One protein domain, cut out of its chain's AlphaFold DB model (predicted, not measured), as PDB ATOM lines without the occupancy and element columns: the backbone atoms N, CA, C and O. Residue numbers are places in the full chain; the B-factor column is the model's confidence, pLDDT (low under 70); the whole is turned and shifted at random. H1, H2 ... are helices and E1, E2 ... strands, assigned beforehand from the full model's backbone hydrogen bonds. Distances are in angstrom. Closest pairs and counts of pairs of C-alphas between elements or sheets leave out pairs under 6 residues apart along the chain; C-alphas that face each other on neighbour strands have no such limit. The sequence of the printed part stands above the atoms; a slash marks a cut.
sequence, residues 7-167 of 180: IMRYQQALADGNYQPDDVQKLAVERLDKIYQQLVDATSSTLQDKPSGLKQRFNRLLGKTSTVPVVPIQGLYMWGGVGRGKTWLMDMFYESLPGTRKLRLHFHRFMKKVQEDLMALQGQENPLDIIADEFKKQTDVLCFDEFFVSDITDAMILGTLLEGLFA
ATOM      1  N   ILE A   7     249.166 194.233 265.147       94.88
ATOM      2  CA  ILE A   7     248.964 195.656 264.832       94.88
ATOM      3  C   ILE A   7     250.147 196.522 265.287       94.88
ATOM      4  O   ILE A   7     250.534 197.444 264.572       94.88
ATOM      5  N   MET A   8     250.766 196.206 266.429       94.38
ATOM      6  CA  MET A   8     251.926 196.948 266.935       94.38
ATOM      7  C   MET A   8     253.141 196.772 266.023       94.38
ATOM      8  O   MET A   8     253.796 197.754 265.676       94.38
ATOM      9  N   ARG A   9     253.416 195.535 265.584       93.81
ATOM     10  CA  ARG A   9     254.514 195.258 264.646       93.81
ATOM     11  C   ARG A   9     254.310 195.949 263.304       93.81
ATOM     12  O   ARG A   9     255.258 196.495 262.752       93.81
ATOM     13  N   TYR A  10     253.078 195.958 262.801       93.19
ATOM     14  CA  TYR A  10     252.729 196.675 261.577       93.19
ATOM     15  C   TYR A  10     252.978 198.185 261.706       93.19
ATOM     16  O   TYR A  10     253.641 198.777 260.859       93.19
ATOM     17  N   GLN A  11     252.499 198.806 262.788       92.75
ATOM     18  CA  GLN A  11     252.703 200.236 263.043       92.75
ATOM     19  C   GLN A  11     254.183 200.598 263.181       92.75
ATOM     20  O   GLN A  11     254.614 201.604 262.622       92.75
ATOM     21  N   GLN A  12     254.962 199.770 263.878       92.94
ATOM     22  CA  GLN A  12     256.404 199.959 263.988       92.94
ATOM     23  C   GLN A  12     257.083 199.886 262.615       92.94
ATOM     24  O   GLN A  12     257.851 200.772 262.264       92.94
ATOM     25  N   ALA A  13     256.740 198.892 261.797       91.00
ATOM     26  CA  ALA A  13     257.331 198.730 260.473       91.00
ATOM     27  C   ALA A  13     257.007 199.890 259.510       91.00
ATOM     28  O   ALA A  13     257.837 200.239 258.668       91.00
ATOM     29  N   LEU A  14     255.824 200.506 259.643       91.00
ATOM     30  CA  LEU A  14     255.483 201.747 258.939       91.00
ATOM     31  C   LEU A  14     256.295 202.941 259.460       91.00
ATOM     32  O   LEU A  14     256.755 203.757 258.663       91.00
ATOM     33  N   ALA A  15     256.482 203.043 260.779       91.06
ATOM     34  CA  ALA A  15     257.266 204.112 261.399       91.06
ATOM     35  C   ALA A  15     258.754 204.042 261.015       91.06
ATOM     36  O   ALA A  15     259.378 205.076 260.794       91.06
ATOM     37  N   ASP A  16     259.289 202.828 260.861       91.75
ATOM     38  CA  ASP A  16     260.663 202.574 260.422       91.75
ATOM     39  C   ASP A  16     260.884 202.897 258.928       91.75
ATOM     40  O   ASP A  16     262.012 202.850 258.441       91.75
ATOM     41  N   GLY A  17     259.822 203.217 258.174       85.62
ATOM     42  CA  GLY A  17     259.896 203.605 256.761       85.62
ATOM     43  C   GLY A  17     260.161 202.452 255.787       85.62
ATOM     44  O   GLY A  17     260.313 202.685 254.589       85.62
ATOM     45  N   ASN A  18     260.187 201.207 256.273       77.75
ATOM     46  CA  ASN A  18     260.458 200.017 255.459       77.75
ATOM     47  C   ASN A  18     259.264 199.596 254.583       77.75
ATOM     48  O   ASN A  18     259.433 198.821 253.641       77.75
ATOM     49  N   TYR A  19     258.059 200.092 254.886       81.56
ATOM     50  CA  TYR A  19     256.815 199.704 254.218       81.56
ATOM     51  C   TYR A  19     255.939 200.916 253.921       81.56
ATOM     52  O   TYR A  19     255.921 201.894 254.667       81.56
ATOM     53  N   GLN A  20     255.186 200.835 252.825       80.94
ATOM     54  CA  GLN A  20     254.193 201.843 252.469       80.94
ATOM     55  C   GLN A  20     252.816 201.430 252.997       80.94
ATOM     56  O   GLN A  20     252.462 200.255 252.889       80.94
ATOM     57  N   PRO A  21     252.030 202.369 253.547       75.81
ATOM     58  CA  PRO A  21     250.683 202.074 254.010       75.81
ATOM     59  C   PRO A  21     249.779 201.674 252.834       75.81
ATOM     60  O   PRO A  21     249.684 202.392 251.841       75.81
ATOM     61  N   ASP A  22     249.102 200.536 252.975       84.44
ATOM     62  CA  ASP A  22     248.106 200.008 252.037       84.44
ATOM     63  C   ASP A  22     246.848 199.596 252.816       84.44
ATOM     64  O   ASP A  22     246.934 198.894 253.829       84.44
ATOM     65  N   ASP A  23     245.672 200.024 252.351       86.50
ATOM     66  CA  ASP A  23     244.387 199.744 253.003       86.50
ATOM     67  C   ASP A  23     244.094 198.240 253.063       86.50
ATOM     68  O   ASP A  23     243.561 197.741 254.058       86.50
ATOM     69  N   VAL A  24     244.495 197.489 252.029       87.25
ATOM     70  CA  VAL A  24     244.311 196.030 251.985       87.25
ATOM     71  C   VAL A  24     245.218 195.341 253.003       87.25
ATOM     72  O   VAL A  24     244.769 194.449 253.728       87.25
ATOM     73  N   GLN A  25     246.479 195.772 253.105       87.75
ATOM     74  CA  GLN A  25     247.398 195.271 254.130       87.75
ATOM     75  C   GLN A  25     246.891 195.592 255.533       87.75
ATOM     76  O   GLN A  25     246.860 194.702 256.380       87.75
ATOM     77  N   LYS A  26     246.431 196.822 255.773       90.62
ATOM     78  CA  LYS A  26     245.874 197.225 257.066       90.62
ATOM     79  C   LYS A  26     244.685 196.348 257.465       90.62
ATOM     80  O   LYS A  26     244.656 195.847 258.588       90.62
ATOM     81  N   LEU A  27     243.751 196.093 256.546       91.69
ATOM     82  CA  LEU A  27     242.617 195.203 256.804       91.69
ATOM     83  C   LEU A  27     243.079 193.782 257.157       91.69
ATOM     84  O   LEU A  27     242.552 193.176 258.093       91.69
ATOM     85  N   ALA A  28     244.075 193.249 256.444       91.81
ATOM     86  CA  ALA A  28     244.648 191.942 256.758       91.81
ATOM     87  C   ALA A  28     245.269 191.922 258.164       91.81
ATOM     88  O   ALA A  28     245.003 191.001 258.934       91.81
ATOM     89  N   VAL A  29     246.023 192.959 258.538       93.75
ATOM     90  CA  VAL A  29     246.621 193.097 259.875       93.75
ATOM     91  C   VAL A  29     245.554 193.160 260.962       93.75
ATOM     92  O   VAL A  29     245.690 192.489 261.979       93.75
ATOM     93  N   GLU A  30     244.462 193.895 260.755       94.62
ATOM     94  CA  GLU A  30     243.348 193.946 261.710       94.62
ATOM     95  C   GLU A  30     242.689 192.570 261.902       94.62
ATOM     96  O   GLU A  30     242.286 192.217 263.013       94.62
ATOM     97  N   ARG A  31     242.589 191.755 260.840       94.00
ATOM     98  CA  ARG A  31     242.118 190.364 260.956       94.00
ATOM     99  C   ARG A  31     243.121 189.485 261.701       94.00
ATOM    100  O   ARG A  31     242.705 188.712 262.560       94.00
ATOM    101  N   LEU A  32     244.413 189.624 261.411       94.12
ATOM    102  CA  LEU A  32     245.485 188.906 262.109       94.12
ATOM    103  C   LEU A  32     245.526 189.261 263.600       94.12
ATOM    104  O   LEU A  32     245.674 188.367 264.431       94.12
ATOM    105  N   ASP A  33     245.334 190.533 263.958       95.12
ATOM    106  CA  ASP A  33     245.290 190.974 265.354       95.12
ATOM    107  C   ASP A  33     244.082 190.376 266.087       95.12
ATOM    108  O   ASP A  33     244.243 189.813 267.165       95.12
ATOM    109  N   LYS A  34     242.893 190.351 265.463       93.62
ATOM    110  CA  LYS A  34     241.716 189.660 266.028       93.62
ATOM    111  C   LYS A  34     241.983 188.180 266.304       93.62
ATOM    112  O   LYS A  34     241.629 187.691 267.374       93.62
ATOM    113  N   ILE A  35     242.619 187.476 265.365       91.62
ATOM    114  CA  ILE A  35     243.000 186.066 265.543       91.62
ATOM    115  C   ILE A  35     243.990 185.931 266.704       91.62
ATOM    116  O   ILE A  35     243.832 185.048 267.545       91.62
ATOM    117  N   TYR A  36     244.982 186.819 266.785       92.75
ATOM    118  CA  TYR A  36     245.944 186.854 267.884       92.75
ATOM    119  C   TYR A  36     245.264 187.044 269.250       92.75
ATOM    120  O   TYR A  36     245.562 186.286 270.171       92.75
ATOM    121  N   GLN A  37     244.318 187.981 269.387       92.19
ATOM    122  CA  GLN A  37     243.593 188.186 270.651       92.19
ATOM    123  C   GLN A  37     242.816 186.931 271.054       92.19
ATOM    124  O   GLN A  37     242.968 186.433 272.165       92.19
ATOM    125  N   GLN A  38     242.077 186.333 270.114       88.75
ATOM    126  CA  GLN A  38     241.361 185.081 270.368       88.75
ATOM    127  C   GLN A  38     242.320 183.938 270.756       88.75
ATOM    128  O   GLN A  38     241.991 183.085 271.588       88.75
ATOM    129  N   LEU A  39     243.525 183.909 270.173       86.75
ATOM    130  CA  LEU A  39     244.576 182.963 270.538       86.75
ATOM    131  C   LEU A  39     245.015 183.130 271.994       86.75
ATOM    132  O   LEU A  39     245.028 182.146 272.738       86.75
ATOM    133  N   VAL A  40     245.316 184.365 272.399       88.25
ATOM    134  CA  VAL A  40     245.730 184.720 273.765       88.25
ATOM    135  C   VAL A  40     244.626 184.422 274.784       88.25
ATOM    136  O   VAL A  40     244.907 183.820 275.825       88.25
ATOM    137  N   ASP A  41     243.377 184.764 274.470       86.19
ATOM    138  CA  ASP A  41     242.232 184.565 275.361       86.19
ATOM    139  C   ASP A  41     241.997 183.081 275.654       86.19
ATOM    140  O   ASP A  41     241.869 182.684 276.814       86.19
ATOM    141  N   ALA A  42     242.021 182.227 274.625       80.06
ATOM    142  CA  ALA A  42     241.801 180.794 274.833       80.06
ATOM    143  C   ALA A  42     242.994 180.077 275.500       80.06
ATOM    144  O   ALA A  42     242.819 179.045 276.151       80.06
ATOM    145  N   THR A  43     244.210 180.616 275.390       76.62
ATOM    146  CA  THR A  43     245.355 180.133 276.187       76.62
ATOM    147  C   THR A  43     245.235 180.563 277.652       76.62
ATOM    148  O   THR A  43     245.640 179.837 278.554       76.62
ATOM    149  N   SER A  44     244.640 181.725 277.919       72.88
ATOM    150  CA  SER A  44     244.457 182.226 279.285       72.88
ATOM    151  C   SER A  44     243.341 181.486 280.030       72.88
ATOM    152  O   SER A  44     243.488 181.197 281.218       72.88
ATOM    153  N   SER A  45     242.254 181.115 279.344       65.88
ATOM    154  CA  SER A  45     241.146 180.355 279.943       65.88
ATOM    155  C   SER A  45     241.542 178.923 280.325       65.88
ATOM    156  O   SER A  45     241.228 178.475 281.426       65.88
ATOM    157  N   THR A  46     242.332 178.238 279.492       59.47
ATOM    158  CA  THR A  46     242.851 176.887 279.797       59.47
ATOM    159  C   THR A  46     243.746 176.843 281.044       59.47
ATOM    160  O   THR A  46     243.800 175.816 281.719       59.47
ATOM    161  N   LEU A  47     244.410 177.949 281.401       54.78
ATOM    162  CA  LEU A  47     245.246 178.052 282.606       54.78
ATOM    163  C   LEU A  47     244.459 178.400 283.884       54.78
ATOM    164  O   LEU A  47     244.961 178.154 284.983       54.78
ATOM    165  N   GLN A  48     243.248 178.957 283.770       48.75
ATOM    166  CA  GLN A  48     242.415 179.358 284.918       48.75
ATOM    167  C   GLN A  48     241.412 178.276 285.353       48.75
ATOM    168  O   GLN A  48     240.980 178.269 286.508       48.75
ATOM    169  N   ASP A  49     241.131 177.291 284.499       47.12
ATOM    170  CA  ASP A  49     240.270 176.142 284.806       47.12
ATOM    171  C   ASP A  49     241.006 175.011 285.552       47.12
ATOM    172  O   ASP A  49     240.948 173.835 285.190       47.12
ATOM    173  N   LYS A  50     241.650 175.331 286.682       44.31
ATOM    174  CA  LYS A  50     241.794 174.357 287.780       44.31
ATOM    175  C   LYS A  50     240.674 174.607 288.791       44.31
ATOM    176  O   LYS A  50     240.907 175.275 289.803       44.31
ATOM    177  N   PRO A  51     239.449 174.086 288.585       45.91
ATOM    178  CA  PRO A  51     238.478 174.073 289.660       45.91
ATOM    179  C   PRO A  51     239.052 173.200 290.777       45.91
ATOM    180  O   PRO A  51     239.291 172.008 290.599       45.91
ATOM    181  N   SER A  52     239.298 173.808 291.938       51.59
ATOM    182  CA  SER A  52     239.557 173.089 293.187       51.59
ATOM    183  C   SER A  52     238.588 171.903 293.281       51.59
ATOM    184  O   SER A  52     237.371 172.098 293.202       51.59
ATOM    185  N   GLY A  53     239.119 170.679 293.395       57.00
ATOM    186  CA  GLY A  53     238.376 169.420 293.226       57.00
ATOM    187  C   GLY A  53     237.142 169.254 294.126       57.00
ATOM    188  O   GLY A  53     236.305 168.390 293.876       57.00
ATOM    189  N   LEU A  54     236.969 170.114 295.133       60.88
ATOM    190  CA  LEU A  54     235.745 170.206 295.926       60.88
ATOM    191  C   LEU A  54     234.570 170.872 295.179       60.88
ATOM    192  O   LEU A  54     233.443 170.385 295.273       60.88
ATOM    193  N   LYS A  55     234.803 171.945 294.408       57.12
ATOM    194  CA  LYS A  55     233.735 172.679 293.693       57.12
ATOM    195  C   LYS A  55     233.159 171.872 292.524       57.12
ATOM    196  O   LYS A  55     231.957 171.920 292.275       57.12
ATOM    197  N   GLN A  56     233.991 171.074 291.854       57.59
ATOM    198  CA  GLN A  56     233.564 170.235 290.728       57.59
ATOM    199  C   GLN A  56     232.636 169.091 291.170       57.59
ATOM    200  O   GLN A  56     231.681 168.762 290.467       57.59
ATOM    201  N   ARG A  57     232.857 168.522 292.365       60.69
ATOM    202  CA  ARG A  57     231.964 167.499 292.942       60.69
ATOM    203  C   ARG A  57     230.599 168.084 293.312       60.69
ATOM    204  O   ARG A  57     229.588 167.433 293.071       60.69
ATOM    205  N   PHE A  58     230.565 169.318 293.817       60.53
ATOM    206  CA  PHE A  58     229.322 169.998 294.195       60.53
ATOM    207  C   PHE A  58     228.468 170.395 292.977       60.53
ATOM    208  O   PHE A  58     227.257 170.186 292.981       60.53
ATOM    209  N   ASN A  59     229.089 170.868 291.890       57.12
ATOM    210  CA  ASN A  59     228.369 171.172 290.645       57.12
ATOM    211  C   ASN A  59     227.830 169.920 289.933       57.12
ATOM    212  O   ASN A  59     226.777 169.992 289.300       57.12
ATOM    213  N   ARG A  60     228.504 168.767 290.069       57.16
ATOM    214  CA  ARG A  60     228.031 167.483 289.520       57.16
ATOM    215  C   ARG A  60     226.768 166.979 290.224       57.16
ATOM    216  O   ARG A  60     225.926 166.369 289.578       57.16
ATOM    217  N   LEU A  61     226.617 167.276 291.518       60.84
ATOM    218  CA  LEU A  61     225.404 166.983 292.291       60.84
ATOM    219  C   LEU A  61     224.236 167.929 291.972       60.84
ATOM    220  O   LEU A  61     223.087 167.543 292.149       60.84
ATOM    221  N   LEU A  62     224.508 169.142 291.479       61.78
ATOM    222  CA  LEU A  62     223.486 170.145 291.155       61.78
ATOM    223  C   LEU A  62     223.102 170.201 289.665       61.78
ATOM    224  O   LEU A  62     222.430 171.140 289.245       61.78
ATOM    225  N   GLY A  63     223.519 169.219 288.854       51.03
ATOM    226  CA  GLY A  63     223.063 169.063 287.463       51.03
ATOM    227  C   GLY A  63     223.465 170.189 286.499       51.03
ATOM    228  O   GLY A  63     222.978 170.234 285.375       51.03
ATOM    229  N   LYS A  64     224.356 171.102 286.907       47.53
ATOM    230  CA  LYS A  64     224.817 172.233 286.087       47.53
ATOM    231  C   LYS A  64     226.174 171.931 285.455       47.53
ATOM    232  O   LYS A  64     227.189 172.524 285.809       47.53
ATOM    233  N   THR A  65     226.199 171.005 284.503       42.88
ATOM    234  CA  THR A  65     227.289 170.905 283.519       42.88
ATOM    235  C   THR A  65     226.990 171.859 282.372       42.88
ATOM    236  O   THR A  65     226.488 171.460 281.327       42.88
ATOM    237  N   SER A  66     227.268 173.145 282.570       46.66
ATOM    238  CA  SER A  66     227.339 174.089 281.457       46.66
ATOM    239  C   SER A  66     228.652 173.839 280.716       46.66
ATOM    240  O   SER A  66     229.677 174.432 281.033       46.66
ATOM    241  N   THR A  67     228.641 172.908 279.762       48.50
ATOM    242  CA  THR A  67     229.698 172.795 278.756       48.50
ATOM    243  C   THR A  67     229.574 174.011 277.849       48.50
ATOM    244  O   THR A  67     228.743 174.025 276.942       48.50
ATOM    245  N   VAL A  68     230.330 175.072 278.134       52.06
ATOM    246  CA  VAL A  68     230.428 176.204 277.207       52.06
ATOM    247  C   VAL A  68     231.009 175.649 275.902       52.06
ATOM    248  O   VAL A  68     232.099 175.072 275.939       52.06
ATOM    249  N   PRO A  69     230.297 175.739 274.765       53.41
ATOM    250  CA  PRO A  69     230.836 175.269 273.499       53.41
ATOM    251  C   PRO A  69     232.064 176.112 273.152       53.41
ATOM    252  O   PRO A  69     231.973 177.332 273.009       53.41
ATOM    253  N   VAL A  70     233.225 175.466 273.040       59.66
ATOM    254  CA  VAL A  70     234.445 176.113 272.551       59.66
ATOM    255  C   VAL A  70     234.262 176.339 271.054       59.66
ATOM    256  O   VAL A  70     234.309 175.396 270.268       59.66
ATOM    257  N   VAL A  71     234.006 177.585 270.661       66.25
ATOM    258  CA  VAL A  71     233.915 177.960 269.245       66.25
ATOM    259  C   VAL A  71     235.329 177.934 268.649       66.25
ATOM    260  O   VAL A  71     236.226 178.567 269.215       66.25
ATOM    261  N   PRO A  72     235.566 177.217 267.535       73.56
ATOM    262  CA  PRO A  72     236.874 177.197 266.900       73.56
ATOM    263  C   PRO A  72     237.226 178.587 266.361       73.56
ATOM    264  O   PRO A  72     236.395 179.280 265.772       73.56
ATOM    265  N   ILE A  73     238.483 178.985 266.540       82.62
ATOM    266  CA  ILE A  73     238.994 180.256 266.020       82.62
ATOM    267  C   ILE A  73     239.182 180.135 264.517       82.62
ATOM    268  O   ILE A  73     239.873 179.233 264.044       82.62
ATOM    269  N   GLN A  74     238.543 181.041 263.780       82.00
ATOM    270  CA  GLN A  74     238.641 181.142 262.330       82.00
ATOM    271  C   GLN A  74     239.925 181.878 261.951       82.00
ATOM    272  O   GLN A  74     240.137 182.998 262.405       82.00
ATOM    273  N   GLY A  75     240.775 181.282 261.119       84.75
ATOM    274  CA  GLY A  75     241.997 181.948 260.657       84.75
ATOM    275  C   GLY A  75     241.833 182.675 259.335       84.75
ATOM    276  O   GLY A  75     240.725 182.948 258.888       84.75
ATOM    277  N   LEU A  76     242.961 182.982 258.696       87.81
ATOM    278  CA  LEU A  76     243.027 183.892 257.554       87.81
ATOM    279  C   LEU A  76     243.719 183.236 256.357       87.81
ATOM    280  O   LEU A  76     244.863 182.809 256.452       87.81
ATOM    281  N   TYR A  77     243.038 183.207 255.213       89.38
ATOM    282  CA  TYR A  77     243.625 182.859 253.922       89.38
ATOM    283  C   TYR A  77     243.850 184.133 253.099       89.38
ATOM    284  O   TYR A  77     242.906 184.835 252.739       89.38
ATOM    285  N   MET A  78     245.115 184.451 252.832       88.12
ATOM    286  CA  MET A  78     245.505 185.654 252.097       88.12
ATOM    287  C   MET A  78     245.841 185.301 250.649       88.12
ATOM    288  O   MET A  78     246.729 184.491 250.392       88.12
ATOM    289  N   TRP A  79     245.186 185.959 249.696       87.69
ATOM    290  CA  TRP A  79     245.432 185.789 248.265       87.69
ATOM    291  C   TRP A  79     245.644 187.146 247.585       87.69
ATOM    292  O   TRP A  79     245.256 188.189 248.104       87.69
ATOM    293  N   GLY A  80     246.324 187.145 246.438       85.25
ATOM    294  CA  GLY A  80     246.620 188.357 245.672       85.25
ATOM    295  C   GLY A  80     247.934 188.262 244.898       85.25
ATOM    296  O   GLY A  80     248.693 187.304 245.064       85.25
ATOM    297  N   GLY A  81     248.220 189.275 244.079       81.62
ATOM    298  CA  GLY A  81     249.396 189.319 243.201       81.62
ATOM    299  C   GLY A  81     250.756 189.247 243.914       81.62
ATOM    300  O   GLY A  81     250.864 189.366 245.141       81.62
ATOM    301  N   VAL A  82     251.812 189.037 243.126       81.94
ATOM    302  CA  VAL A  82     253.211 189.032 243.590       81.94
ATOM    303  C   VAL A  82     253.590 190.419 244.128       81.94
ATOM    304  O   VAL A  82     253.070 191.431 243.666       81.94
ATOM    305  N   GLY A  83     254.452 190.475 245.149       81.56
ATOM    306  CA  GLY A  83     254.964 191.743 245.691       81.56
ATOM    307  C   GLY A  83     254.004 192.526 246.598       81.56
ATOM    308  O   GLY A  83     254.329 193.629 247.011       81.56
ATOM    309  N   ARG A  84     252.838 191.972 246.962       82.38
ATOM    310  CA  ARG A  84     251.845 192.644 247.833       82.38
ATOM    311  C   ARG A  84     252.093 192.502 249.344       82.38
ATOM    312  O   ARG A  84     251.225 192.843 250.136       82.38
ATOM    313  N   GLY A  85     253.244 191.968 249.753       86.06
ATOM    314  CA  GLY A  85     253.613 191.855 251.172       86.06
ATOM    315  C   GLY A  85     252.993 190.677 251.939       86.06
ATOM    316  O   GLY A  85     253.081 190.648 253.158       86.06
ATOM    317  N   LYS A  86     252.404 189.678 251.262       88.75
ATOM    318  CA  LYS A  86     251.788 188.501 251.920       88.75
ATOM    319  C   LYS A  86     252.764 187.740 252.826       88.75
ATOM    320  O   LYS A  86     252.420 187.421 253.957       88.75
ATOM    321  N   THR A  87     253.971 187.469 252.325       88.81
ATOM    322  CA  THR A  87     255.025 186.775 253.082       88.81
ATOM    323  C   THR A  87     255.393 187.557 254.333       88.81
ATOM    324  O   THR A  87     255.414 186.995 255.417       88.81
ATOM    325  N   TRP A  88     255.557 188.873 254.198       90.00
ATOM    326  CA  TRP A  88     255.858 189.742 255.325       90.00
ATOM    327  C   TRP A  88     254.731 189.778 256.371       90.00
ATOM    328  O   TRP A  88     254.997 189.676 257.565       90.00
ATOM    329  N   LEU A  89     253.465 189.858 255.945       91.56
ATOM    330  CA  LEU A  89     252.322 189.763 256.859       91.56
ATOM    331  C   LEU A  89     252.311 188.426 257.618       91.56
ATOM    332  O   LEU A  89     252.011 188.404 258.812       91.56
ATOM    333  N   MET A  90     252.667 187.328 256.943       91.88
ATOM    334  CA  MET A  90     252.817 186.013 257.569       91.88
ATOM    335  C   MET A  90     253.983 185.982 258.568       91.88
ATOM    336  O   MET A  90     253.793 185.490 259.679       91.88
ATOM    337  N   ASP A  91     255.153 186.534 258.214       92.12
ATOM    338  CA  ASP A  91     256.320 186.661 259.107       92.12
ATOM    339  C   ASP A  91     255.925 187.391 260.394       92.12
ATOM    340  O   ASP A  91     256.054 186.865 261.501       92.12
ATOM    341  N   MET A  92     255.354 188.583 260.228       92.69
ATOM    342  CA  MET A  92     254.936 189.461 261.310       92.69
ATOM    343  C   MET A  92     253.920 188.780 262.236       92.69
ATOM    344  O   MET A  92     254.059 188.833 263.463       92.69
ATOM    345  N   PHE A  93     252.919 188.096 261.674       94.12
ATOM    346  CA  PHE A  93     251.943 187.361 262.473       94.12
ATOM    347  C   PHE A  93     252.594 186.204 263.230       94.12
ATOM    348  O   PHE A  93     252.427 186.103 264.445       94.12
ATOM    349  N   TYR A  94     253.380 185.370 262.546       93.12
ATOM    350  CA  TYR A  94     254.046 184.215 263.146       93.12
ATOM    351  C   TYR A  94     254.971 184.613 264.306       93.12
ATOM    352  O   TYR A  94     255.000 183.956 265.351       93.12
ATOM    353  N   GLU A  95     255.695 185.721 264.164       93.25
ATOM    354  CA  GLU A  95     256.532 186.286 265.223       93.25
ATOM    355  C   GLU A  95     255.734 186.889 266.387       93.25
ATOM    356  O   GLU A  95     256.251 186.977 267.504       93.25
ATOM    357  N   SER A  96     254.492 187.312 266.150       93.44
ATOM    358  CA  SER A  96     253.593 187.807 267.201       93.44
ATOM    359  C   SER A  96     253.010 186.672 268.037       93.44
ATOM    360  O   SER A  96     252.742 186.864 269.218       93.44
ATOM    361  N   LEU A  97     252.815 185.486 267.446       90.94
ATOM    362  CA  LEU A  97     252.152 184.357 268.100       90.94
ATOM    363  C   LEU A  97     252.801 183.989 269.448       90.94
ATOM    364  O   LEU A  97     254.024 183.784 269.495       90.94
ATOM    365  N   PRO A  98     251.997 183.831 270.518       84.81
ATOM    366  CA  PRO A  98     252.501 183.420 271.819       84.81
ATOM    367  C   PRO A  98     252.898 181.937 271.812       84.81
ATOM    368  O   PRO A  98     252.332 181.123 271.085       84.81
ATOM    369  N   GLY A  99     253.846 181.577 272.677       85.69
ATOM    370  CA  GLY A  99     254.271 180.189 272.865       85.69
ATOM    371  C   GLY A  99     255.168 179.636 271.752       85.69
ATOM    372  O   GLY A  99     255.590 180.337 270.830       85.69
ATOM    373  N   THR A 100     255.501 178.354 271.891       87.81
ATOM    374  CA  THR A 100     256.433 177.627 271.011       87.81
ATOM    375  C   THR A 100     255.748 176.577 270.138       87.81
ATOM    376  O   THR A 100     256.339 176.139 269.157       87.81
ATOM    377  N   ARG A 101     254.500 176.201 270.451       89.81
ATOM    378  CA  ARG A 101     253.679 175.244 269.689       89.81
ATOM    379  C   ARG A 101     253.062 175.924 268.466       89.81
ATOM    380  O   ARG A 101     251.849 176.013 268.311       89.81
ATOM    381  N   LYS A 102     253.917 176.459 267.607       90.50
ATOM    382  CA  LYS A 102     253.560 177.085 266.337       90.50
ATOM    383  C   LYS A 102     254.466 176.517 265.260       90.50
ATOM    384  O   LYS A 102     255.654 176.318 265.496       90.50
ATOM    385  N   LEU A 103     253.896 176.249 264.095       90.69
ATOM    386  CA  LEU A 103     254.614 175.649 262.986       90.69
ATOM    387  C   LEU A 103     254.351 176.460 261.727       90.69
ATOM    388  O   LEU A 103     253.207 176.774 261.407       90.69
ATOM    389  N   ARG A 104     255.427 176.774 261.007       93.19
ATOM    390  CA  ARG A 104     255.368 177.438 259.712       93.19
ATOM    391  C   ARG A 104     256.161 176.666 258.676       93.19
ATOM    392  O   ARG A 104     257.308 176.301 258.928       93.19
ATOM    393  N   LEU A 105     255.554 176.431 257.519       91.50
ATOM    394  CA  LEU A 105     256.197 175.753 256.404       91.50
ATOM    395  C   LEU A 105     255.518 176.062 255.071       91.50
ATOM    396  O   LEU A 105     254.333 176.384 255.018       91.50
ATOM    397  N   HIS A 106     256.265 175.874 253.983       90.25
ATOM    398  CA  HIS A 106     255.680 175.831 252.647       90.25
ATOM    399  C   HIS A 106     254.739 174.631 252.513       90.25
ATOM    400  O   HIS A 106     255.071 173.522 252.947       90.25
ATOM    401  N   PHE A 107     253.605 174.829 251.847       89.94
ATOM    402  CA  PHE A 107     252.568 173.806 251.710       89.94
ATOM    403  C   PHE A 107     253.066 172.496 251.072       89.94
ATOM    404  O   PHE A 107     252.754 171.412 251.559       89.94
ATOM    405  N   HIS A 108     253.926 172.559 250.053       89.31
ATOM    406  CA  HIS A 108     254.484 171.347 249.436       89.31
ATOM    407  C   HIS A 108     255.302 170.496 250.430       89.31
ATOM    408  O   HIS A 108     255.286 169.268 250.363       89.31
ATOM    409  N   ARG A 109     255.996 171.128 251.391       92.38
ATOM    410  CA  ARG A 109     256.739 170.408 252.441       92.38
ATOM    411  C   ARG A 109     255.794 169.754 253.439       92.38
ATOM    412  O   ARG A 109     256.107 168.681 253.946       92.38
ATOM    413  N   PHE A 110     254.654 170.389 253.699       92.25
ATOM    414  CA  PHE A 110     253.615 169.835 254.557       92.25
ATOM    415  C   PHE A 110     253.048 168.559 253.946       92.25
ATOM    416  O   PHE A 110     253.071 167.516 254.594       92.25
ATOM    417  N   MET A 111     252.631 168.622 252.680       92.62
ATOM    418  CA  MET A 111     252.072 167.463 251.982       92.62
ATOM    419  C   MET A 111     253.074 166.320 251.874       92.62
ATOM    420  O   MET A 111     252.714 165.179 252.151       92.62
ATOM    421  N   LYS A 112     254.347 166.620 251.584       93.19
ATOM    422  CA  LYS A 112     255.403 165.602 251.579       93.19
ATOM    423  C   LYS A 112     255.506 164.878 252.927       93.19
ATOM    424  O   LYS A 112     255.519 163.653 252.947       93.19
ATOM    425  N   LYS A 113     255.514 165.617 254.044       94.50
ATOM    426  CA  LYS A 113     255.542 165.019 255.388       94.50
ATOM    427  C   LYS A 113     254.315 164.135 255.638       94.50
ATOM    428  O   LYS A 113     254.457 163.027 256.135       94.50
ATOM    429  N   VAL A 114     253.119 164.611 255.286       95.19
ATOM    430  CA  VAL A 114     251.873 163.844 255.460       95.19
ATOM    431  C   VAL A 114     251.912 162.541 254.658       95.19
ATOM    432  O   VAL A 114     251.527 161.497 255.173       95.19
ATOM    433  N   GLN A 115     252.399 162.579 253.419       94.62
ATOM    434  CA  GLN A 115     252.549 161.387 252.583       94.62
ATOM    435  C   GLN A 115     253.576 160.400 253.164       94.62
ATOM    436  O   GLN A 115     253.317 159.200 253.180       94.62
ATOM    437  N   GLU A 116     254.709 160.886 253.678       96.19
ATOM    438  CA  GLU A 116     255.708 160.053 254.366       96.19
ATOM    439  C   GLU A 116     255.118 159.382 255.621       96.19
ATOM    440  O   GLU A 116     255.281 158.174 255.806       96.19
ATOM    441  N   ASP A 117     254.372 160.128 256.440       96.25
ATOM    442  CA  ASP A 117     253.701 159.590 257.629       96.25
ATOM    443  C   ASP A 117     252.624 158.553 257.251       96.25
ATOM    444  O   ASP A 117     252.497 157.516 257.903       96.25
ATOM    445  N   LEU A 118     251.872 158.786 256.167       96.38
ATOM    446  CA  LEU A 118     250.895 157.829 255.637       96.38
ATOM    447  C   LEU A 118     251.549 156.514 255.206       96.38
ATOM    448  O   LEU A 118     251.011 155.444 255.489       96.38
ATOM    449  N   MET A 119     252.706 156.581 254.541       96.75
ATOM    450  CA  MET A 119     253.471 155.389 254.165       96.75
ATOM    451  C   MET A 119     253.964 154.632 255.403       96.75
ATOM    452  O   MET A 119     253.893 153.406 255.440       96.75
ATOM    453  N   ALA A 120     254.423 155.345 256.434       97.31
ATOM    454  CA  ALA A 120     254.873 154.735 257.685       97.31
ATOM    455  C   ALA A 120     253.731 154.073 258.481       97.31
ATOM    456  O   ALA A 120     253.961 153.098 259.195       97.31
ATOM    457  N   LEU A 121     252.504 154.581 258.347       96.75
ATOM    458  CA  LEU A 121     251.299 154.063 259.001       96.75
ATOM    459  C   LEU A 121     250.504 153.089 258.116       96.75
ATOM    460  O   LEU A 121     249.336 152.809 258.393       96.75
ATOM    461  N   GLN A 122     251.106 152.556 257.050       94.44
ATOM    462  CA  GLN A 122     250.426 151.626 256.155       94.44
ATOM    463  C   GLN A 122     249.892 150.401 256.923       94.44
ATOM    464  O   GLN A 122     250.620 149.734 257.656       94.44
ATOM    465  N   GLY A 123     248.604 150.100 256.738       94.12
ATOM    466  CA  GLY A 123     247.912 149.004 257.427       94.12
ATOM    467  C   GLY A 123     247.287 149.379 258.775       94.12
ATOM    468  O   GLY A 123     246.581 148.551 259.346       94.12
ATOM    469  N   GLN A 124     247.495 150.604 259.269       94.88
ATOM    470  CA  GLN A 124     246.734 151.150 260.398       94.88
ATOM    471  C   GLN A 124     245.336 151.579 259.944       94.88
ATOM    472  O   GLN A 124     245.157 152.077 258.829       94.88
ATOM    473  N   GLU A 125     244.345 151.433 260.821       93.56
ATOM    474  CA  GLU A 125     243.027 152.026 260.602       93.56
ATOM    475  C   GLU A 125     243.094 153.546 260.800       93.56
ATOM    476  O   GLU A 125     243.700 154.031 261.753       93.56
ATOM    477  N   ASN A 126     242.465 154.294 259.888       92.12
ATOM    478  CA  ASN A 126     242.365 155.758 259.921       92.12
ATOM    479  C   ASN A 126     243.709 156.484 260.170       92.12
ATOM    480  O   ASN A 126     243.827 157.292 261.094       92.12
ATOM    481  N   PRO A 127     244.744 156.263 259.336       95.12
ATOM    482  CA  PRO A 127     246.079 156.816 259.578       95.12
ATOM    483  C   PRO A 127     246.108 158.354 259.579       95.12
ATOM    484  O   PRO A 127     246.945 158.951 260.251       95.12
ATOM    485  N   LEU A 128     245.175 159.014 258.881       94.00
ATOM    486  CA  LEU A 128     245.055 160.476 258.893       94.00
ATOM    487  C   LEU A 128     244.606 161.037 260.244       94.00
ATOM    488  O   LEU A 128     245.050 162.127 260.601       94.00
ATOM    489  N   ASP A 129     243.803 160.301 261.013       92.50
ATOM    490  CA  ASP A 129     243.405 160.719 262.362       92.50
ATOM    491  C   ASP A 129     244.613 160.681 263.303       92.50
ATOM    492  O   ASP A 129     244.864 161.630 264.045       92.50
ATOM    493  N   ILE A 130     245.433 159.629 263.188       93.56
ATOM    494  CA  ILE A 130     246.694 159.487 263.929       93.56
ATOM    495  C   ILE A 130     247.634 160.656 263.604       93.56
ATOM    496  O   ILE A 130     248.203 161.274 264.507       93.56
ATOM    497  N   ILE A 131     247.777 160.990 262.317       94.94
ATOM    498  CA  ILE A 131     248.606 162.110 261.856       94.94
ATOM    499  C   ILE A 131     248.060 163.443 262.384       94.94
ATOM    500  O   ILE A 131     248.827 164.256 262.904       94.94
ATOM    501  N   ALA A 132     246.745 163.674 262.292       91.50
ATOM    502  CA  ALA A 132     246.104 164.882 262.806       91.50
ATOM    503  C   ALA A 132     246.345 165.052 264.311       91.50
ATOM    504  O   ALA A 132     246.694 166.144 264.765       91.50
ATOM    505  N   ASP A 133     246.203 163.980 265.086       90.31
ATOM    506  CA  ASP A 133     246.435 164.004 266.527       90.31
ATOM    507  C   ASP A 133     247.891 164.291 266.878       90.31
ATOM    508  O   ASP A 133     248.163 165.021 267.835       90.31
ATOM    509  N   GLU A 134     248.838 163.797 266.085       91.44
ATOM    510  CA  GLU A 134     250.245 164.118 266.279       91.44
ATOM    511  C   GLU A 134     250.546 165.594 265.985       91.44
ATOM    512  O   GLU A 134     251.188 166.272 266.793       91.44
ATOM    513  N   PHE A 135     249.991 166.145 264.900       90.75
ATOM    514  CA  PHE A 135     250.093 167.579 264.622       90.75
ATOM    515  C   PHE A 135     249.488 168.428 265.745       90.75
ATOM    516  O   PHE A 135     250.121 169.392 266.174       90.75
ATOM    517  N   LYS A 136     248.315 168.055 266.275       86.62
ATOM    518  CA  LYS A 136     247.666 168.767 267.391       86.62
ATOM    519  C   LYS A 136     248.517 168.768 268.657       86.62
ATOM    520  O   LYS A 136     248.558 169.772 269.361       86.62
ATOM    521  N   LYS A 137     249.206 167.669 268.984       87.38
ATOM    522  CA  LYS A 137     250.089 167.625 270.167       87.38
ATOM    523  C   LYS A 137     251.232 168.624 270.033       87.38
ATOM    524  O   LYS A 137     251.555 169.328 270.991       87.38
ATOM    525  N   GLN A 138     251.803 168.734 268.841       88.50
ATOM    526  CA  GLN A 138     252.990 169.549 268.601       88.50
ATOM    527  C   GLN A 138     252.662 171.018 268.301       88.50
ATOM    528  O   GLN A 138     253.472 171.897 268.595       88.50
ATOM    529  N   THR A 139     251.477 171.295 267.751       88.06
ATOM    530  CA  THR A 139     251.156 172.586 267.139       88.06
ATOM    531  C   THR A 139     249.757 173.082 267.507       88.06
ATOM    532  O   THR A 139     248.763 172.395 267.299       88.06
ATOM    533  N   ASP A 140     249.685 174.328 267.978       85.50
ATOM    534  CA  ASP A 140     248.451 175.087 268.202       85.50
ATOM    535  C   ASP A 140     248.105 176.000 267.011       85.50
ATOM    536  O   ASP A 140     246.937 176.299 266.749       85.50
ATOM    537  N   VAL A 141     249.123 176.459 266.271       88.44
ATOM    538  CA  VAL A 141     248.960 177.347 265.109       88.44
ATOM    539  C   VAL A 141     249.808 176.871 263.929       88.44
ATOM    540  O   VAL A 141     251.031 176.789 264.040       88.44
ATOM    541  N   LEU A 142     249.151 176.588 262.799       90.44
ATOM    542  CA  LEU A 142     249.766 176.165 261.535       90.44
ATOM    543  C   LEU A 142     249.755 177.300 260.504       90.44
ATOM    544  O   LEU A 142     248.705 177.678 260.005       90.44
ATOM    545  N   CYS A 143     250.923 177.806 260.132       92.19
ATOM    546  CA  CYS A 143     251.077 178.824 259.099       92.19
ATOM    547  C   CYS A 143     251.603 178.190 257.805       92.19
ATOM    548  O   CYS A 143     252.726 177.683 257.774       92.19
ATOM    549  N   PHE A 144     250.817 178.245 256.728       91.69
ATOM    550  CA  PHE A 144     251.253 177.770 255.414       91.69
ATOM    551  C   PHE A 144     251.706 178.924 254.523       91.69
ATOM    552  O   PHE A 144     250.918 179.819 254.210       91.69
ATOM    553  N   ASP A 145     252.955 178.864 254.067       89.62
ATOM    554  CA  ASP A 145     253.419 179.668 252.940       89.62
ATOM    555  C   ASP A 145     253.075 178.954 251.626       89.62
ATOM    556  O   ASP A 145     253.109 177.723 251.546       89.62
ATOM    557  N   GLU A 146     252.760 179.732 250.587       86.31
ATOM    558  CA  GLU A 146     252.549 179.227 249.219       86.31
ATOM    559  C   GLU A 146     251.554 178.058 249.145       86.31
ATOM    560  O   GLU A 146     251.823 177.010 248.559       86.31
ATOM    561  N   PHE A 147     250.387 178.229 249.766       86.62
ATOM    562  CA  PHE A 147     249.326 177.232 249.721       86.62
ATOM    563  C   PHE A 147     248.761 177.105 248.301       86.62
ATOM    564  O   PHE A 147     248.023 177.971 247.829       86.62
ATOM    565  N   PHE A 148     249.121 176.020 247.623       83.25
ATOM    566  CA  PHE A 148     248.657 175.702 246.281       83.25
ATOM    567  C   PHE A 148     248.487 174.190 246.139       83.25
ATOM    568  O   PHE A 148     249.436 173.433 246.338       83.25
ATOM    569  N   VAL A 149     247.272 173.766 245.794       83.56
ATOM    570  CA  VAL A 149     246.925 172.359 245.569       83.56
ATOM    571  C   VAL A 149     246.678 172.173 244.079       83.56
ATOM    572  O   VAL A 149     245.734 172.745 243.536       83.56
ATOM    573  N   SER A 150     247.536 171.401 243.418       80.56
ATOM    574  CA  SER A 150     247.421 171.098 241.985       80.56
ATOM    575  C   SER A 150     246.908 169.692 241.691       80.56
ATOM    576  O   SER A 150     246.429 169.449 240.589       80.56
ATOM    577  N   ASP A 151     247.034 168.775 242.649       87.19
ATOM    578  CA  ASP A 151     246.714 167.362 242.483       87.19
ATOM    579  C   ASP A 151     245.458 166.971 243.278       87.19
ATOM    580  O   ASP A 151     245.246 167.417 244.410       87.19
ATOM    581  N   ILE A 152     244.601 166.145 242.671       85.44
ATOM    582  CA  ILE A 152     243.327 165.739 243.276       85.44
ATOM    583  C   ILE A 152     243.526 164.789 244.461       85.44
ATOM    584  O   ILE A 152     242.761 164.853 245.422       85.44
ATOM    585  N   THR A 153     244.557 163.943 244.435       87.69
ATOM    586  CA  THR A 153     244.887 163.044 245.544       87.69
ATOM    587  C   THR A 153     245.361 163.845 246.750       87.69
ATOM    588  O   THR A 153     244.864 163.621 247.855       87.69
ATOM    589  N   ASP A 154     246.221 164.844 246.541       88.31
ATOM    590  CA  ASP A 154     246.625 165.767 247.606       88.31
ATOM    591  C   ASP A 154     245.433 166.540 248.180       88.31
ATOM    592  O   ASP A 154     245.333 166.700 249.398       88.31
ATOM    593  N   ALA A 155     244.491 166.968 247.333       89.50
ATOM    594  CA  ALA A 155     243.269 167.631 247.781       89.50
ATOM    595  C   ALA A 155     242.403 166.724 248.671       89.50
ATOM    596  O   ALA A 155     241.893 167.178 249.698       89.50
ATOM    597  N   MET A 156     242.255 165.446 248.304       90.38
ATOM    598  CA  MET A 156     241.500 164.463 249.088       90.38
ATOM    599  C   MET A 156     242.157 164.197 250.445       90.38
ATOM    600  O   MET A 156     241.482 164.254 251.470       90.38
ATOM    601  N   ILE A 157     243.474 163.964 250.462       92.94
ATOM    602  CA  ILE A 157     244.249 163.760 251.696       92.94
ATOM    603  C   ILE A 157     244.112 164.976 252.613       92.94
ATOM    604  O   ILE A 157     243.832 164.837 253.804       92.94
ATOM    605  N   LEU A 158     244.293 166.172 252.052       90.94
ATOM    606  CA  LEU A 158     244.224 167.414 252.801       90.94
ATOM    607  C   LEU A 158     242.832 167.651 253.388       90.94
ATOM    608  O   LEU A 158     242.737 168.068 254.538       90.94
ATOM    609  N   GLY A 159     241.766 167.386 252.628       89.50
ATOM    610  CA  GLY A 159     240.387 167.521 253.102       89.50
ATOM    611  C   GLY A 159     240.147 166.710 254.371       89.50
ATOM    612  O   GLY A 159     239.813 167.279 255.411       89.50
ATOM    613  N   THR A 160     240.429 165.408 254.312       89.88
ATOM    614  CA  THR A 160     240.261 164.493 255.447       89.88
ATOM    615  C   THR A 160     241.171 164.857 256.623       89.88
ATOM    616  O   THR A 160     240.735 164.871 257.773       89.88
ATOM    617  N   LEU A 161     242.434 165.216 256.362       91.31
ATOM    618  CA  LEU A 161     243.354 165.624 257.425       91.31
ATOM    619  C   LEU A 161     242.870 166.895 258.138       91.31
ATOM    620  O   LEU A 161     242.940 166.983 259.362       91.31
ATOM    621  N   LEU A 162     242.371 167.882 257.389       85.88
ATOM    622  CA  LEU A 162     241.835 169.119 257.955       85.88
ATOM    623  C   LEU A 162     240.563 168.863 258.771       85.88
ATOM    624  O   LEU A 162     240.400 169.478 259.822       85.88
ATOM    625  N   GLU A 163     239.690 167.947 258.348       85.50
ATOM    626  CA  GLU A 163     238.542 167.512 259.156       85.50
ATOM    627  C   GLU A 163     238.997 166.945 260.505       85.50
ATOM    628  O   GLU A 163     238.507 167.379 261.549       85.50
ATOM    629  N   GLY A 164     240.004 166.065 260.496       84.62
ATOM    630  CA  GLY A 164     240.609 165.519 261.710       84.62
ATOM    631  C   GLY A 164     241.244 166.596 262.592       84.62
ATOM    632  O   GLY A 164     241.031 166.614 263.807       84.62
ATOM    633  N   LEU A 165     241.980 167.544 261.999       81.38
ATOM    634  CA  LEU A 165     242.589 168.670 262.714       81.38
ATOM    635  C   LEU A 165     241.538 169.557 263.399       81.38
ATOM    636  O   LEU A 165     241.773 170.008 264.519       81.38
ATOM    637  N   PHE A 166     240.380 169.766 262.768       73.75
ATOM    638  CA  PHE A 166     239.351 170.708 263.225       73.75
ATOM    639  C   PHE A 166     238.148 170.064 263.934       73.75
ATOM    640  O   PHE A 166     237.200 170.773 264.284       73.75
ATOM    641  N   ALA A 167     238.164 168.751 264.165       70.31
ATOM    642  CA  ALA A 167     237.060 168.041 264.803       70.31
ATOM    643  C   ALA A 167     236.743 168.588 266.223       70.31
ATOM    644  O   ALA A 167     237.663 168.746 267.041       70.31
TER     645      ALA A 167
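This is residues 7 to 167 of the 180 residues of the protein "AFG1-like ATPase" of Providencia rettgeri (UniProt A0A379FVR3). A small two-strand sheet, E1 and E2, sits between two groups of helices: H1, H2 and H4 on one side, and H5, H6 and H7 on the other. Long H2 runs past the body into an arm tipped by H3, and residues 44 to 55 and 57 to 64 stick out. The 161 printed residues, mostly helix, run H1 H2 H3 H4 E1 H5 H6 E2 H7; the strands are parallel. The whole is loose, with a radius of gyration of the C-alphas of 19.8 A, and flat, spanning 60 by 46 by 22 A.

H1, residues 7 to 15, begins at C-alpha 7 (248.964, 195.656, 264.832). H2, 23 to 48, measures 37.9 A; H3 is 53 to 61, H4 86 to 96, E1 102 to 106. H5, 107 to 120, H6, 127 to 138, and E2, 141 to 145, precede H7, 152 to 166, ending at C-alpha 166 (239.351, 170.708, 263.225).

H1 and H2 form a helical hairpin, closest at C-alphas 7 and 33, 6.0 A. H2 touches H4 with residues 25 to 36 alone, C-alphas 32 and 93 being closest at 6.7 A, at a shallow tilt of 26 degrees. E1, H5, H6 and E2 form a strand-helix-strand unit, parallel neighbour strands with helices between, its crossover right-handed; N 103 and O 141 are 2.9 A apart. H6 touches H7, closest at C-alphas 132 and 165, 5.2 A. O i to N i+4 pairs are within hydrogen-bond range throughout H1, H4, H5, H6 and H7, 21 of 22 in H2 and 4 of 5 in H3.

C-alphas 17 and 61 are farthest apart, 61.6 A. The printed part has no cut. H3 to H4 is a long link of 24 residues. Residues 45 to 71 have pLDDT under 70.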